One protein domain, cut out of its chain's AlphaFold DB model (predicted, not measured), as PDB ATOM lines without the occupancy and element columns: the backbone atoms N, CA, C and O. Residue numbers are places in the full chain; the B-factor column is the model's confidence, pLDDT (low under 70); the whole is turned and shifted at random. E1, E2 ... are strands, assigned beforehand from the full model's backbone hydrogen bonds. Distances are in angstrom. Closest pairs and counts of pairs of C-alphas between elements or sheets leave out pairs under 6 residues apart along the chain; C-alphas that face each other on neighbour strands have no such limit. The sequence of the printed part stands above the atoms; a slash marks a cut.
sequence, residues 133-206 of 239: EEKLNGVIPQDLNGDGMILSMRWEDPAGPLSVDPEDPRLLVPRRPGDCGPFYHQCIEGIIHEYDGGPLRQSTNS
ATOM      1  N   GLU A 133     306.892 394.089 362.394       88.12
ATOM      2  CA  GLU A 133     307.766 392.927 362.314       88.12
ATOM      3  C   GLU A 133     309.184 393.413 362.586       88.12
ATOM      4  O   GLU A 133     309.772 394.077 361.733       88.12
ATOM      5  N   GLU A 134     309.722 393.117 363.768       88.88
ATOM      6  CA  GLU A 134     311.077 393.520 364.153       88.88
ATOM      7  C   GLU A 134     312.115 392.859 363.238       88.88
ATOM      8  O   GLU A 134     312.203 391.633 363.127       88.88
ATOM      9  N   LYS A 135     312.888 393.691 362.537       91.56
ATOM     10  CA  LYS A 135     313.946 393.281 361.607       91.56
ATOM     11  C   LYS A 135     315.214 394.060 361.928       91.56
ATOM     12  O   LYS A 135     315.139 395.227 362.301       91.56
ATOM     13  N   LEU A 136     316.374 393.447 361.694       94.00
ATOM     14  CA  LEU A 136     317.660 394.151 361.694       94.00
ATOM     15  C   LEU A 136     317.610 395.336 360.713       94.00
ATOM     16  O   LEU A 136     317.210 395.158 359.555       94.00
ATOM     17  N   ASN A 137     318.009 396.525 361.171       94.00
ATOM     18  CA  ASN A 137     317.874 397.800 360.454       94.00
ATOM     19  C   ASN A 137     316.425 398.150 360.053       94.00
ATOM     20  O   ASN A 137     316.197 398.893 359.093       94.00
ATOM     21  N   GLY A 138     315.436 397.588 360.747       94.06
ATOM     22  CA  GLY A 138     314.021 397.829 360.507       94.06
ATOM     23  C   GLY A 138     313.577 399.166 361.091       94.06
ATOM     24  O   GLY A 138     313.722 399.394 362.288       94.06
ATOM     25  N   VAL A 139     313.011 400.044 360.266       93.75
ATOM     26  CA  VAL A 139     312.388 401.293 360.713       93.75
ATOM     27  C   VAL A 139     310.967 400.996 361.182       93.75
ATOM     28  O   VAL A 139     310.128 400.552 360.389       93.75
ATOM     29  N   ILE A 140     310.718 401.230 362.469       92.38
ATOM     30  CA  ILE A 140     309.410 401.146 363.118       92.38
ATOM     31  C   ILE A 140     308.808 402.556 363.122       92.38
ATOM     32  O   ILE A 140     309.360 403.422 363.807       92.38
ATOM     33  N   PRO A 141     307.714 402.808 362.375       91.69
ATOM     34  CA  PRO A 141     307.121 404.137 362.278       91.69
ATOM     35  C   PRO A 141     306.696 404.674 363.645       91.69
ATOM     36  O   PRO A 141     305.960 404.007 364.375       91.69
ATOM     37  N   GLN A 142     307.148 405.876 363.986       90.75
ATOM     38  CA  GLN A 142     306.839 406.522 365.257       90.75
ATOM     39  C   GLN A 142     306.957 408.035 365.103       90.75
ATOM     40  O   GLN A 142     307.913 408.509 364.505       90.75
ATOM     41  N   ASP A 143     306.017 408.771 365.690       91.25
ATOM     42  CA  ASP A 143     306.108 410.224 365.835       91.25
ATOM     43  C   ASP A 143     307.183 410.533 366.893       91.25
ATOM     44  O   ASP A 143     307.005 410.254 368.087       91.25
ATOM     45  N   LEU A 144     308.349 411.003 366.444       92.75
ATOM     46  CA  LEU A 144     309.517 411.232 367.293       92.75
ATOM     47  C   LEU A 144     309.481 412.606 367.961       92.75
ATOM     48  O   LEU A 144     310.140 412.794 368.988       92.75
ATOM     49  N   ASN A 145     308.761 413.567 367.382       92.44
ATOM     50  CA  ASN A 145     308.720 414.946 367.865       92.44
ATOM     51  C   ASN A 145     307.414 415.290 368.619       92.44
ATOM     52  O   ASN A 145     307.362 416.327 369.286       92.44
ATOM     53  N   GLY A 146     306.414 414.409 368.583       90.56
ATOM     54  CA  GLY A 146     305.129 414.535 369.264       90.56
ATOM     55  C   GLY A 146     304.163 415.525 368.610       90.56
ATOM     56  O   GLY A 146     303.302 416.062 369.313       90.56
ATOM     57  N   ASP A 147     304.319 415.831 367.319       90.31
ATOM     58  CA  ASP A 147     303.473 416.792 366.602       90.31
ATOM     59  C   ASP A 147     302.188 416.181 366.010       90.31
ATOM     60  O   ASP A 147     301.352 416.904 365.453       90.31
ATOM     61  N   GLY A 148     301.981 414.874 366.196       86.75
ATOM     62  CA  GLY A 148     300.833 414.129 365.687       86.75
ATOM     63  C   GLY A 148     300.981 413.706 364.227       86.75
ATOM     64  O   GLY A 148     299.994 413.297 363.608       86.75
ATOM     65  N   MET A 149     302.184 413.812 363.663       89.69
ATOM     66  CA  MET A 149     302.503 413.417 362.301       89.69
ATOM     67  C   MET A 149     303.628 412.380 362.311       89.69
ATOM     68  O   MET A 149     304.630 412.538 362.989       89.69
ATOM     69  N   ILE A 150     303.487 411.330 361.506       91.12
ATOM     70  CA  ILE A 150     304.599 410.441 361.149       91.12
ATOM     71  C   ILE A 150     304.989 410.780 359.715       91.12
ATOM     72  O   ILE A 150     304.279 410.429 358.769       91.12
ATOM     73  N   LEU A 151     306.087 411.519 359.553       90.81
ATOM     74  CA  LEU A 151     306.490 412.082 358.261       90.81
ATOM     75  C   LEU A 151     307.619 411.287 357.598       90.81
ATOM     76  O   LEU A 151     308.018 410.215 358.038       90.81
ATOM     77  N   SER A 152     308.133 411.794 356.478       90.94
ATOM     78  CA  SER A 152     309.385 411.304 355.900       90.94
ATOM     79  C   SER A 152     310.564 412.124 356.415       90.94
ATOM     80  O   SER A 152     310.586 413.346 356.270       90.94
ATOM     81  N   MET A 153     311.579 411.448 356.940       91.75
ATOM     82  CA  MET A 153     312.856 412.041 357.321       91.75
ATOM     83  C   MET A 153     313.854 411.928 356.170       91.75
ATOM     84  O   MET A 153     313.915 410.902 355.494       91.75
ATOM     85  N   ARG A 154     314.670 412.967 355.971       93.06
ATOM     86  CA  ARG A 154     315.822 412.939 355.060       93.06
ATOM     87  C   ARG A 154     317.087 413.376 355.782       93.06
ATOM     88  O   ARG A 154     317.035 414.299 356.594       93.06
ATOM     89  N   TRP A 155     318.215 412.761 355.456       93.31
ATOM     90  CA  TRP A 155     319.530 413.164 355.958       93.31
ATOM     91  C   TRP A 155     320.539 413.186 354.821       93.31
ATOM     92  O   TRP A 155     320.421 412.424 353.859       93.31
ATOM     93  N   GLU A 156     321.489 414.112 354.916       95.44
ATOM     94  CA  GLU A 156     322.539 414.265 353.917       95.44
ATOM     95  C   GLU A 156     323.547 413.120 354.040       95.44
ATOM     96  O   GLU A 156     324.052 412.832 355.125       95.44
ATOM     97  N   ASP A 157     323.835 412.480 352.914       92.75
ATOM     98  CA  ASP A 157     324.841 411.435 352.788       92.75
ATOM     99  C   ASP A 157     325.392 411.468 351.354       92.75
ATOM    100  O   ASP A 157     324.610 411.336 350.411       92.75
ATOM    101  N   PRO A 158     326.713 411.609 351.136       92.81
ATOM    102  CA  PRO A 158     327.309 411.563 349.798       92.81
ATOM    103  C   PRO A 158     326.995 410.287 348.991       92.81
ATOM    104  O   PRO A 158     327.046 410.315 347.755       92.81
ATOM    105  N   ALA A 159     326.680 409.177 349.666       90.88
ATOM    106  CA  ALA A 159     326.257 407.914 349.064       90.88
ATOM    107  C   ALA A 159     324.739 407.836 348.795       90.88
ATOM    108  O   ALA A 159     324.274 406.864 348.195       90.88
ATOM    109  N   GLY A 160     323.976 408.861 349.183       92.88
ATOM    110  CA  GLY A 160     322.527 408.926 349.038       92.88
ATOM    111  C   GLY A 160     322.048 408.785 347.582       92.88
ATOM    112  O   GLY A 160     322.679 409.319 346.657       92.88
ATOM    113  N   PRO A 161     320.925 408.079 347.341       94.44
ATOM    114  CA  PRO A 161     320.376 407.893 345.999       94.44
ATOM    115  C   PRO A 161     319.534 409.080 345.509       94.44
ATOM    116  O   PRO A 161     319.142 409.103 344.341       94.44
ATOM    117  N   LEU A 162     319.232 410.049 346.375       96.25
ATOM    118  CA  LEU A 162     318.330 411.153 346.063       96.25
ATOM    119  C   LEU A 162     319.076 412.488 346.018       96.25
ATOM    120  O   LEU A 162     319.989 412.722 346.808       96.25
ATOM    121  N   SER A 163     318.664 413.373 345.121       96.00
ATOM    122  CA  SER A 163     319.025 414.791 345.098       96.00
ATOM    123  C   SER A 163     317.771 415.646 345.295       96.00
ATOM    124  O   SER A 163     316.642 415.156 345.239       96.00
ATOM    125  N   VAL A 164     317.970 416.925 345.594       94.56
ATOM    126  CA  VAL A 164     316.870 417.885 345.727       94.56
ATOM    127  C   VAL A 164     316.292 418.189 344.346       94.56
ATOM    128  O   VAL A 164     317.047 418.381 343.392       94.56
ATOM    129  N   ASP A 165     314.965 418.232 344.241       93.38
ATOM    130  CA  ASP A 165     314.309 418.650 343.003       93.38
ATOM    131  C   ASP A 165     314.673 420.116 342.664       93.38
ATOM    132  O   ASP A 165     314.661 420.976 343.552       93.38
ATOM    133  N   PRO A 166     315.037 420.425 341.405       90.44
ATOM    134  CA  PRO A 166     315.494 421.761 341.025       90.44
ATOM    135  C   PRO A 166     314.383 422.824 341.018       90.44
ATOM    136  O   PRO A 166     314.700 424.013 341.066       90.44
ATOM    137  N   GLU A 167     313.112 422.426 340.932       94.81
ATOM    138  CA  GLU A 167     311.953 423.323 340.923       94.81
ATOM    139  C   GLU A 167     311.317 423.453 342.316       94.81
ATOM    140  O   GLU A 167     310.886 424.547 342.686       94.81
ATOM    141  N   ASP A 168     311.297 422.376 343.112       94.81
ATOM    142  CA  ASP A 168     310.768 422.390 344.483       94.81
ATOM    143  C   ASP A 168     311.718 421.732 345.501       94.81
ATOM    144  O   ASP A 168     311.720 420.509 345.657       94.81
ATOM    145  N   PRO A 169     312.453 422.514 346.317       90.62
ATOM    146  CA  PRO A 169     313.466 421.967 347.217       90.62
ATOM    147  C   PRO A 169     312.923 421.099 348.371       90.62
ATOM    148  O   PRO A 169     313.690 420.508 349.151       90.62
ATOM    149  N   ARG A 170     311.594 421.025 348.520       90.50
ATOM    150  CA  ARG A 170     310.921 420.118 349.460       90.50
ATOM    151  C   ARG A 170     310.882 418.684 348.937       90.50
ATOM    152  O   ARG A 170     310.811 417.761 349.743       90.50
ATOM    153  N   LEU A 171     310.941 418.499 347.621       92.06
ATOM    154  CA  LEU A 171     310.897 417.196 346.977       92.06
ATOM    155  C   LEU A 171     312.305 416.627 346.796       92.06
ATOM    156  O   LEU A 171     313.296 417.350 346.664       92.06
ATOM    157  N   LEU A 172     312.376 415.300 346.810       94.69
ATOM    158  CA  LEU A 172     313.573 414.541 346.491       94.69
ATOM    159  C   LEU A 172     313.321 413.741 345.216       94.69
ATOM    160  O   LEU A 172     312.271 413.119 345.064       94.69
ATOM    161  N   VAL A 173     314.301 413.741 344.322       95.25
ATOM    162  CA  VAL A 173     314.268 413.000 343.060       95.25
ATOM    163  C   VAL A 173     315.471 412.067 342.968       95.25
ATOM    164  O   VAL A 173     316.501 412.331 343.591       95.25
ATOM    165  N   PRO A 174     315.388 410.969 342.199       96.62
ATOM    166  CA  PRO A 174     316.554 410.133 341.943       96.62
ATOM    167  C   PRO A 174     317.692 410.954 341.329       96.62
ATOM    168  O   PRO A 174     317.495 411.634 340.316       96.62
ATOM    169  N   ARG A 175     318.891 410.859 341.915       94.44
ATOM    170  CA  ARG A 175     320.081 411.523 341.370       94.44
ATOM    171  C   ARG A 175     320.453 410.959 340.000       94.44
ATOM    172  O   ARG A 175     320.260 409.773 339.719       94.44
ATOM    173  N   ARG A 176     321.064 411.788 339.160       93.12
ATOM    174  CA  ARG A 176     321.534 411.428 337.819       93.12
ATOM    175  C   ARG A 176     323.062 411.313 337.776       93.12
ATOM    176  O   ARG A 176     323.765 411.900 338.605       93.12
ATOM    177  N   PRO A 177     323.619 410.560 336.809       92.56
ATOM    178  CA  PRO A 177     325.051 410.588 336.546       92.56
ATOM    179  C   PRO A 177     325.522 412.016 336.247       92.56
ATOM    180  O   PRO A 177     324.979 412.674 335.364       92.56
ATOM    181  N   GLY A 178     326.545 412.477 336.967       89.94
ATOM    182  CA  GLY A 178     327.088 413.832 336.828       89.94
ATOM    183  C   GLY A 178     326.471 414.874 337.763       89.94
ATOM    184  O   GLY A 178     327.000 415.982 337.818       89.94
ATOM    185  N   ASP A 179     325.428 414.530 338.528       91.31
ATOM    186  CA  ASP A 179     324.922 415.423 339.569       91.31
ATOM    187  C   ASP A 179     326.010 415.688 340.614       91.31
ATOM    188  O   ASP A 179     326.758 414.787 341.016       91.31
ATOM    189  N   CYS A 180     326.060 416.933 341.074       86.88
ATOM    190  CA  CYS A 180     326.823 417.339 342.242       86.88
ATOM    191  C   CYS A 180     325.871 417.366 343.439       86.88
ATOM    192  O   CYS A 180     324.729 417.800 343.298       86.88
ATOM    193  N   GLY A 181     326.331 416.886 344.597       86.88
ATOM    194  CA  GLY A 181     325.532 416.882 345.821       86.88
ATOM    195  C   GLY A 181     325.092 418.290 346.273       86.88
ATOM    196  O   GLY A 181     325.475 419.292 345.664       86.88
ATOM    197  N   PRO A 182     324.328 418.386 347.369       93.50
ATOM    198  CA  PRO A 182     324.142 417.338 348.372       93.50
ATOM    199  C   PRO A 182     323.229 416.194 347.911       93.50
ATOM    200  O   PRO A 182     322.316 416.387 347.106       93.50
ATOM    201  N   PHE A 183     323.502 414.993 348.427       96.31
ATOM    202  CA  PHE A 183     322.674 413.803 348.232       96.31
ATOM    203  C   PHE A 183     322.051 413.374 349.551       96.31
ATOM    204  O   PHE A 183     322.567 413.688 350.622       96.31
ATOM    205  N   TYR A 184     320.932 412.666 349.459       96.25
ATOM    206  CA  TYR A 184     320.101 412.337 350.603       96.25
ATOM    207  C   TYR A 184     319.664 410.880 350.574       96.25
ATOM    208  O   TYR A 184     319.401 410.302 349.514       96.25
ATOM    209  N   HIS A 185     319.521 410.320 351.767       93.38
ATOM    210  CA  HIS A 185     318.623 409.202 352.013       93.38
ATOM    211  C   HIS A 185     317.290 409.721 352.548       93.38
ATOM    212  O   HIS A 185     317.204 410.837 353.066       93.38
ATOM    213  N   GLN A 186     316.256 408.896 352.419       93.19
ATOM    214  CA  GLN A 186     314.927 409.170 352.942       93.19
ATOM    215  C   GLN A 186     314.354 407.898 353.564       93.19
ATOM    216  O   GLN A 186     314.503 406.812 353.002       93.19
ATOM    217  N   CYS A 187     313.692 408.031 354.708       91.75
ATOM    218  CA  CYS A 187     312.898 406.969 355.319       91.75
ATOM    219  C   CYS A 187     311.671 407.561 356.017       91.75
ATOM    220  O   CYS A 187     311.582 408.774 356.202       91.75
ATOM    221  N   ILE A 188     310.724 406.709 356.407       91.81
ATOM    222  CA  ILE A 188     309.655 407.117 357.321       91.81
ATOM    223  C   ILE A 188     310.253 407.483 358.686       91.81
ATOM    224  O   ILE A 188     311.270 406.923 359.097       91.81
ATOM    225  N   GLU A 189     309.648 408.447 359.361       93.12
ATOM    226  CA  GLU A 189     309.968 408.821 360.728       93.12
ATOM    227  C   GLU A 189     309.739 407.639 361.668       93.12
ATOM    228  O   GLU A 189     308.700 406.974 361.611       93.12
ATOM    229  N   GLY A 190     310.734 407.330 362.499       93.19
ATOM    230  CA  GLY A 190     310.656 406.159 363.354       93.19
ATOM    231  C   GLY A 190     311.958 405.746 364.022       93.19
ATOM    232  O   GLY A 190     313.018 406.345 363.826       93.19
ATOM    233  N   ILE A 191     311.865 404.681 364.815       93.94
ATOM    234  CA  ILE A 191     312.996 404.071 365.516       93.94
ATOM    235  C   ILE A 191     313.574 402.940 364.667       93.94
ATOM    236  O   ILE A 191     312.840 402.107 364.140       93.94
ATOM    237  N   ILE A 192     314.901 402.896 364.557       94.56
ATOM    238  CA  ILE A 192     315.607 401.816 363.867       94.56
ATOM    239  C   ILE A 192     315.891 400.696 364.870       94.56
ATOM    240  O   ILE A 192     316.598 400.901 365.859       94.56
ATOM    241  N   HIS A 193     315.360 399.509 364.602       93.94
ATOM    242  CA  HIS A 193     315.608 398.310 365.391       93.94
ATOM    243  C   HIS A 193     316.977 397.702 365.039       93.94
ATOM    244  O   HIS A 193     317.259 397.434 363.870       93.94
ATOM    245  N   GLU A 194     317.824 397.504 366.057       93.25
ATOM    246  CA  GLU A 194     319.153 396.872 365.962       93.25
ATOM    247  C   GLU A 194     320.013 397.385 364.786       93.25
ATOM    248  O   GLU A 194     320.377 396.637 363.883       93.25
ATOM    249  N   TYR A 195     320.330 398.686 364.769       93.75
ATOM    250  CA  TYR A 195     321.122 399.271 363.681       93.75
ATOM    251  C   TYR A 195     322.573 398.757 363.657       93.75
ATOM    252  O   TYR A 195     323.311 398.939 364.627       93.75
ATOM    253  N   ASP A 196     323.003 398.188 362.528       94.94
ATOM    254  CA  ASP A 196     324.357 397.644 362.329       94.94
ATOM    255  C   ASP A 196     325.224 398.451 361.339       94.94
ATOM    256  O   ASP A 196     326.353 398.061 361.033       94.94
ATOM    257  N   GLY A 197     324.719 399.586 360.840       89.31
ATOM    258  CA  GLY A 197     325.368 400.371 359.780       89.31
ATOM    259  C   GLY A 197     324.939 399.990 358.358       89.31
ATOM    260  O   GLY A 197     325.406 400.599 357.395       89.31
ATOM    261  N   GLY A 198     324.084 398.978 358.211       89.81
ATOM    262  CA  GLY A 198     323.545 398.506 356.945       89.81
ATOM    263  C   GLY A 198     322.340 399.306 356.429       89.81
ATOM    264  O   GLY A 198     321.892 400.275 357.044       89.81
ATOM    265  N   PRO A 199     321.787 398.910 355.267       89.75
ATOM    266  CA  PRO A 199     320.651 399.596 354.666       89.75
ATOM    267  C   PRO A 199     319.384 399.428 355.509       89.75
ATOM    268  O   PRO A 199     319.045 398.314 355.921       89.75
ATOM    269  N   LEU A 200     318.654 400.531 355.683       91.31
ATOM    270  CA  LEU A 200     317.365 400.542 356.368       91.31
ATOM    271  C   LEU A 200     316.305 399.771 355.581       91.31
ATOM    272  O   LEU A 200     316.288 399.767 354.346       91.31
ATOM    273  N   ARG A 201     315.396 399.128 356.311       90.06
ATOM    274  CA  ARG A 201     314.267 398.369 355.766       90.06
ATOM    275  C   ARG A 201     312.992 398.781 356.471       90.06
ATOM    276  O   ARG A 201     313.020 399.182 357.626       90.06
ATOM    277  N   GLN A 202     311.858 398.636 355.803       84.81
ATOM    278  CA  GLN A 202     310.574 398.829 356.460       84.81
ATOM    279  C   GLN A 202     310.282 397.644 357.396       84.81
ATOM    280  O   GLN A 202     310.350 396.485 356.978       84.81
ATOM    281  N   SER A 203     309.969 397.937 358.662       88.75
ATOM    282  CA  SER A 203     309.732 396.937 359.717       88.75
ATOM    283  C   SER A 203     308.243 396.660 359.931       88.75
ATOM    284  O   SER A 203     307.790 396.453 361.053       88.75
ATOM    285  N   THR A 204     307.454 396.716 358.858       86.38
ATOM    286  CA  THR A 204     306.000 396.602 358.951       86.38
ATOM    287  C   THR A 204     305.411 395.704 357.877       86.38
ATOM    288  O   THR A 204     305.751 395.850 356.701       86.38
ATOM    289  N   ASN A 205     304.458 394.863 358.267       86.12
ATOM    290  CA  ASN A 205     303.621 394.090 357.359       86.12
ATOM    291  C   ASN A 205     302.299 394.815 357.155       86.12
ATOM    292  O   ASN A 205     301.639 395.198 358.118       86.12
ATOM    293  N   SER A 206     301.945 395.038 355.892       87.00
ATOM    294  CA  SER A 206     300.736 395.760 355.514       87.00
ATOM    295  C   SER A 206     299.686 394.780 355.021       87.00
ATOM    296  O   SER A 206     299.980 393.918 354.190       87.00
TER     297      SER A 206
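What this domain is: This is residues 133 to 206 of the 239 residues of the protein "Peptidase_M14 domain-containing protein" of Armatimonadetes bacterium (UniProt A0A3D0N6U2). With little regular structure, this is a curled four-strand sheet, E2 E5 E3 E4, antiparallel, and beyond it the antiparallel pair E1 and E6, joined where E5 runs on into E6 at 91 degrees. The 74 printed residues have no named helix and seven strands, E1 to E7 (all strand, 28 residues in named elements). It is only just loose, close to compact, with radius of gyration of the C-alphas 13.8 A and spans 38 by 29 by 22 A.

How they stand to each other: E1, residues 138 to 141, neighbours E6, residues 190 to 193; N 140 and O 191 are 2.8 A apart, within hydrogen-bond range. E2, residues 152 to 156, neighbours E5, residues 183 to 188, with N 153 and O 187 at 2.8 A. E3, residues 162 to 164, neighbours E5, with N 184 and O 162 at 2.8 A. E3 and E4, residues 172 to 174, form a hairpin, with N 163 and O 173 at 2.8 A. E7, residues 204 to 206, pairs with no named strand.

Where its parts are: E1 begins at C-alpha 138, (314.021, 397.829, 360.507). E5 measures 17.2 A from first to last C-alpha. E7 ends at C-alpha 206, (300.736, 395.760, 355.514).

The domain as a whole: The C-alphas farthest apart, of Gly 146 and Gly 178, are 39.2 A apart. No link is long, the printed part has no cut, and no printed residue is under 70 in pLDDT.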